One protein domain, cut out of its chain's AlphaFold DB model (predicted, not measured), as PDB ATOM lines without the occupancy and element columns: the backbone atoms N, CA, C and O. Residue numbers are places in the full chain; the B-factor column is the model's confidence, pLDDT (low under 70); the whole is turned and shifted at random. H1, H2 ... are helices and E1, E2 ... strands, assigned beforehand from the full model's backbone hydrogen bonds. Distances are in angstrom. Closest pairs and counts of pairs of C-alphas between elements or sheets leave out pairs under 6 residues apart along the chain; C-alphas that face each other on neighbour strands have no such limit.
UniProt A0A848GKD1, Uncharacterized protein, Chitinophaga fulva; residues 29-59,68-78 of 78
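This is residues 29 to 59 and 68 to 78 of the 78 residues of an uncharacterized protein of Chitinophaga fulva (UniProt A0A848GKD1). One long, unbent helix, H1, makes the longest axis, and a small two-stranded hairpin, E1 and E2, sits beside its first part, near residues 33 to 37. Beyond this the helix sticks out as a bare arm: residues 45 to 50 and 52 to 58 stand free, of which 45 to 50 and 52 to 54 belong to H1. The printed part has 42 residues, with one named helix and then two named strands along the chain, in the order H1, E1, E2; the strands make an antiparallel sheet of order E1 - E2, and the class is mixed, helices and strands. It is only just extended, close to loose, with a radius of gyration of the C-alphas of 13.9 A and spans of 41 by 16 by 13 A.

After residues 29 to 32 comes the helix H1, residues 33 to 54, in whose backbone every O i to N i+4 pair is within hydrogen-bond range. Past the cut, the strands E1, residues 68 to 71, and E2, residues 74 to 77, form a hairpin with a tight link of 2 residues. They are antiparallel, with 149 degrees between their directions. The C-alphas of 68 and 77 face each other at 4.5 A, and those of 71 and 74 at 5.1 A. N 69 and O 76, at 2.8 A, and N 76 and O 69, at 2.9 A, are within hydrogen-bond range. Between H1 and E2, 3 pairs of C-alphas are within 8 A, and the closest are those of Lys 37 and Val 76, 7.2 A apart. The centres of H1 and E2 are 16.7 A apart.

H1 begins at C-alpha 33, at (-44.078, 13.609, 48.046), and ends at C-alpha 54, at (-34.440, -11.828, 31.826), a length of 31.7 A. E1 runs from Gln 68 to Thr 71, 9.7 A from first to last C-alpha. E2 runs from Gly 74 to Asp 77, 10.2 A, and ends at C-alpha 77, at (-42.854, 5.706, 52.537).

The two C-alphas farthest apart are those of Val 31 and Asp 57, at 41.9 A, while the C-alphas of the first and last printed residues, Asp 29 and Ile 78, are 14.0 A apart. Residue 78 is the chain's last residue. Residues 60 to 67 are cut out and not printed, and the C-alphas of 59 and 68 are 26.2 A apart across the cut. The link from H1 to E1 runs across this cut. The mean pLDDT of the printed part is 87.8, and no printed residue is under 70.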
ATOM      1  N   ASP A  29     -44.371  15.232  54.837       78.12
ATOM      2  CA  ASP A  29     -45.619  15.974  54.621       78.12
ATOM      3  C   ASP A  29     -45.499  16.936  53.422       78.12
ATOM      4  O   ASP A  29     -46.171  17.960  53.338       78.12
ATOM      5  N   GLY A  30     -44.583  16.618  52.501       83.94
ATOM      6  CA  GLY A  30     -44.296  17.436  51.335       83.94
ATOM      7  C   GLY A  30     -45.394  17.357  50.281       83.94
ATOM      8  O   GLY A  30     -45.864  16.272  49.942       83.94
ATOM      9  N   VAL A  31     -45.754  18.502  49.701       88.44
ATOM     10  CA  VAL A  31     -46.795  18.595  48.662       88.44
ATOM     11  C   VAL A  31     -46.544  17.649  47.489       88.44
ATOM     12  O   VAL A  31     -47.473  17.036  46.978       88.44
ATOM     13  N   LEU A  32     -45.290  17.524  47.055       87.25
ATOM     14  CA  LEU A  32     -44.894  16.712  45.902       87.25
ATOM     15  C   LEU A  32     -44.489  15.281  46.285       87.25
ATOM     16  O   LEU A  32     -44.177  14.475  45.411       87.25
ATOM     17  N   THR A  33     -44.493  14.934  47.570       85.81
ATOM     18  CA  THR A  33     -44.078  13.609  48.046       85.81
ATOM     19  C   THR A  33     -44.933  12.463  47.499       85.81
ATOM     20  O   THR A  33     -44.347  11.442  47.140       85.81
ATOM     21  N   PRO A  34     -46.268  12.595  47.346       85.38
ATOM     22  CA  PRO A  34     -47.071  11.565  46.686       85.38
ATOM     23  C   PRO A  34     -46.626  11.289  45.242       85.38
ATOM     24  O   PRO A  34     -46.547  10.132  44.847       85.38
ATOM     25  N   LEU A  35     -46.255  12.331  44.486       86.69
ATOM     26  CA  LEU A  35     -45.747  12.180  43.116       86.69
ATOM     27  C   LEU A  35     -44.378  11.499  43.089       86.69
ATOM     28  O   LEU A  35     -44.132  10.628  42.260       86.69
ATOM     29  N   LEU A  36     -43.484  11.884  44.006       85.75
ATOM     30  CA  LEU A  36     -42.175  11.244  44.130       85.75
ATOM     31  C   LEU A  36     -42.319   9.753  44.457       85.75
ATOM     32  O   LEU A  36     -41.607   8.929  43.889       85.75
ATOM     33  N   LYS A  37     -43.249   9.413  45.354       87.19
ATOM     34  CA  LYS A  37     -43.575   8.029  45.691       87.19
ATOM     35  C   LYS A  37     -44.052   7.256  44.462       87.19
ATOM     36  O   LYS A  37     -43.497   6.203  44.177       87.19
ATOM     37  N   GLU A  38     -45.035   7.781  43.734       87.31
ATOM     38  CA  GLU A  38     -45.595   7.117  42.551       87.31
ATOM     39  C   GLU A  38     -44.534   6.890  41.466       87.31
ATOM     40  O   GLU A  38     -44.453   5.808  40.887       87.31
ATOM     41  N   PHE A  39     -43.658   7.876  41.249       88.81
ATOM     42  CA  PHE A  39     -42.528   7.740  40.334       88.81
ATOM     43  C   PHE A  39     -41.566   6.617  40.759       88.81
ATOM     44  O   PHE A  39     -41.185   5.790  39.932       88.81
ATOM     45  N   LEU A  40     -41.190   6.565  42.042       90.06
ATOM     46  CA  LEU A  40     -40.281   5.543  42.570       90.06
ATOM     47  C   LEU A  40     -40.894   4.140  42.528       90.06
ATOM     48  O   LEU A  40     -40.229   3.204  42.096       90.06
ATOM     49  N   GLU A  41     -42.152   3.984  42.944       91.44
ATOM     50  CA  GLU A  41     -42.863   2.702  42.868       91.44
ATOM     51  C   GLU A  41     -42.986   2.220  41.416       91.44
ATOM     52  O   GLU A  41     -42.790   1.036  41.146       91.44
ATOM     53  N   GLY A  42     -43.248   3.132  40.471       92.94
ATOM     54  CA  GLY A  42     -43.286   2.820  39.043       92.94
ATOM     55  C   GLY A  42     -41.935   2.362  38.488       92.94
ATOM     56  O   GLY A  42     -41.891   1.403  37.720       92.94
ATOM     57  N   ALA A  43     -40.838   3.002  38.905       94.25
ATOM     58  CA  ALA A  43     -39.487   2.586  38.527       94.25
ATOM     59  C   ALA A  43     -39.150   1.184  39.065       94.25
ATOM     60  O   ALA A  43     -38.712   0.331  38.298       94.25
ATOM     61  N   LEU A  44     -39.436   0.912  40.347       94.25
ATOM     62  CA  LEU A  44     -39.199  -0.399  40.971       94.25
ATOM     63  C   LEU A  44     -40.050  -1.513  40.345       94.25
ATOM     64  O   LEU A  44     -39.555  -2.620  40.139       94.25
ATOM     65  N   ASP A  45     -41.319  -1.235  40.032       94.06
ATOM     66  CA  ASP A  45     -42.190  -2.193  39.342       94.06
ATOM     67  C   ASP A  45     -41.641  -2.522  37.936       94.06
ATOM     68  O   ASP A  45     -41.729  -3.673  37.506       94.06
ATOM     69  N   GLY A  46     -41.056  -1.538  37.241       94.38
ATOM     70  CA  GLY A  46     -40.414  -1.725  35.936       94.38
ATOM     71  C   GLY A  46     -39.116  -2.533  36.010       94.38
ATOM     72  O   GLY A  46     -38.933  -3.459  35.224       94.38
ATOM     73  N   GLU A  47     -38.244  -2.230  36.977       95.31
ATOM     74  CA  GLU A  47     -37.019  -3.003  37.235       95.31
ATOM     75  C   GLU A  47     -37.337  -4.468  37.568       95.31
ATOM     76  O   GLU A  47     -36.684  -5.378  37.058       95.31
ATOM     77  N   LEU A  48     -38.376  -4.708  38.378       93.62
ATOM     78  CA  LEU A  48     -38.825  -6.055  38.725       93.62
ATOM     79  C   LEU A  48     -39.353  -6.827  37.508       93.62
ATOM     80  O   LEU A  48     -39.080  -8.019  37.395       93.62
ATOM     81  N   GLU A  49     -40.125  -6.182  36.629       93.12
ATOM     82  CA  GLU A  49     -40.635  -6.836  35.416       93.12
ATOM     83  C   GLU A  49     -39.489  -7.231  34.485       93.12
ATOM     84  O   GLU A  49     -39.400  -8.390  34.092       93.12
ATOM     85  N   ALA A  50     -38.567  -6.299  34.226       93.75
ATOM     86  CA  ALA A  50     -37.403  -6.554  33.384       93.75
ATOM     87  C   ALA A  50     -36.541  -7.707  33.926       93.75
ATOM     88  O   ALA A  50     -36.072  -8.543  33.163       93.75
ATOM     89  N   HIS A  51     -36.364  -7.784  35.247       92.12
ATOM     90  CA  HIS A  51     -35.621  -8.868  35.885       92.12
ATOM     91  C   HIS A  51     -36.298 -10.239  35.719       92.12
ATOM     92  O   HIS A  51     -35.626 -11.218  35.403       92.12
ATOM     93  N   ILE A  52     -37.622 -10.315  35.900       92.00
ATOM     94  CA  ILE A  52     -38.380 -11.566  35.727       92.00
ATOM     95  C   ILE A  52     -38.366 -12.023  34.260       92.00
ATOM     96  O   ILE A  52     -38.327 -13.224  34.003       92.00
ATOM     97  N   GLU A  53     -38.400 -11.089  33.308       90.44
ATOM     98  CA  GLU A  53     -38.300 -11.396  31.876       90.44
ATOM     99  C   GLU A  53     -36.907 -11.926  31.476       90.44
ATOM    100  O   GLU A  53     -36.820 -12.759  30.572       90.44
ATOM    101  N   ASP A  54     -35.836 -11.485  32.150       91.12
ATOM    102  CA  ASP A  54     -34.440 -11.828  31.826       91.12
ATOM    103  C   ASP A  54     -33.946 -13.139  32.478       91.12
ATOM    104  O   ASP A  54     -33.132 -13.849  31.891       91.12
ATOM    105  N   GLU A  55     -34.443 -13.512  33.669       77.38
ATOM    106  CA  GLU A  55     -33.856 -14.606  34.470       77.38
ATOM    107  C   GLU A  55     -33.985 -16.023  33.874       77.38
ATOM    108  O   GLU A  55     -33.299 -16.928  34.346       77.38
ATOM    109  N   GLY A  56     -34.800 -16.252  32.837       74.69
ATOM    110  CA  GLY A  56     -34.932 -17.541  32.125       74.69
ATOM    111  C   GLY A  56     -35.535 -18.703  32.938       74.69
ATOM    112  O   GLY A  56     -36.179 -19.588  32.368       74.69
ATOM    113  N   ASP A  57     -35.381 -18.679  34.260       85.94
ATOM    114  CA  ASP A  57     -35.981 -19.573  35.237       85.94
ATOM    115  C   ASP A  57     -37.385 -19.095  35.638       85.94
ATOM    116  O   ASP A  57     -37.713 -17.908  35.637       85.94
ATOM    117  N   ALA A  58     -38.249 -20.039  36.018       85.56
ATOM    118  CA  ALA A  58     -39.617 -19.730  36.421       85.56
ATOM    119  C   ALA A  58     -39.655 -19.005  37.782       85.56
ATOM    120  O   ALA A  58     -39.720 -19.642  38.836       85.56
ATOM    121  N   ASN A  59     -39.673 -17.672  37.755       89.31
ATOM    122  CA  ASN A  59     -39.792 -16.809  38.930       89.31
ATOM    123  C   ASN A  59     -41.168 -16.110  38.969       89.31
ATOM    124  O   ASN A  59     -41.731 -15.742  37.936       89.31
ATOM    125  N   GLN A  68     -39.896   2.491  54.821       90.94
ATOM    126  CA  GLN A  68     -39.621   3.904  55.028       90.94
ATOM    127  C   GLN A  68     -38.163   4.198  54.667       90.94
ATOM    128  O   GLN A  68     -37.237   3.651  55.272       90.94
ATOM    129  N   VAL A  69     -37.954   5.055  53.673       89.06
ATOM    130  CA  VAL A  69     -36.633   5.423  53.155       89.06
ATOM    131  C   VAL A  69     -36.288   6.839  53.593       89.06
ATOM    132  O   VAL A  69     -37.085   7.761  53.448       89.06
ATOM    133  N   LYS A  70     -35.078   7.024  54.128       88.56
ATOM    134  CA  LYS A  70     -34.532   8.354  54.425       88.56
ATOM    135  C   LYS A  70     -33.886   8.917  53.166       88.56
ATOM    136  O   LYS A  70     -32.952   8.320  52.638       88.56
ATOM    137  N   THR A  71     -34.364  10.067  52.713       83.44
ATOM    138  CA  THR A  71     -33.794  10.820  51.590       83.44
ATOM    139  C   THR A  71     -33.206  12.139  52.096       83.44
ATOM    140  O   THR A  71     -33.465  12.545  53.230       83.44
ATOM    141  N   ALA A  72     -32.442  12.842  51.256       82.88
ATOM    142  CA  ALA A  72     -31.870  14.149  51.602       82.88
ATOM    143  C   ALA A  72     -32.930  15.222  51.933       82.88
ATOM    144  O   ALA A  72     -32.635  16.204  52.605       82.88
ATOM    145  N   ILE A  73     -34.162  15.016  51.472       80.25
ATOM    146  CA  ILE A  73     -35.306  15.931  51.590       80.25
ATOM    147  C   ILE A  73     -36.332  15.456  52.634       80.25
ATOM    148  O   ILE A  73     -37.350  16.109  52.830       80.25
ATOM    149  N   GLY A  74     -36.075  14.333  53.316       80.44
ATOM    150  CA  GLY A  74     -36.937  13.778  54.363       80.44
ATOM    151  C   GLY A  74     -37.237  12.287  54.194       80.44
ATOM    152  O   GLY A  74     -36.722  11.618  53.298       80.44
ATOM    153  N   SER A  75     -38.062  11.744  55.086       84.62
ATOM    154  CA  SER A  75     -38.492  10.344  55.009       84.62
ATOM    155  C   SER A  75     -39.648  10.181  54.024       84.62
ATOM    156  O   SER A  75     -40.598  10.959  54.072       84.62
ATOM    157  N   VAL A  76     -39.583   9.154  53.179       84.12
ATOM    158  CA  VAL A  76     -40.634   8.789  52.219       84.12
ATOM    159  C   VAL A  76     -41.023   7.335  52.449       84.12
ATOM    160  O   VAL A  76     -40.157   6.479  52.627       84.12
ATOM    161  N   ASP A  77     -42.324   7.065  52.457       86.69
ATOM    162  CA  ASP A  77     -42.854   5.706  52.537       86.69
ATOM    163  C   ASP A  77     -43.103   5.171  51.128       86.69
ATOM    164  O   ASP A  77     -43.965   5.692  50.416       86.69
ATOM    165  N   ILE A  78     -42.387   4.109  50.773       84.81
ATOM    166  CA  ILE A  78     -42.556   3.333  49.538       84.81
ATOM    167  C   ILE A  78     -42.963   1.892  49.852       84.81
ATOM    168  O   ILE A  78     -42.888   1.488  51.041       84.81
TER     169      ILE A  78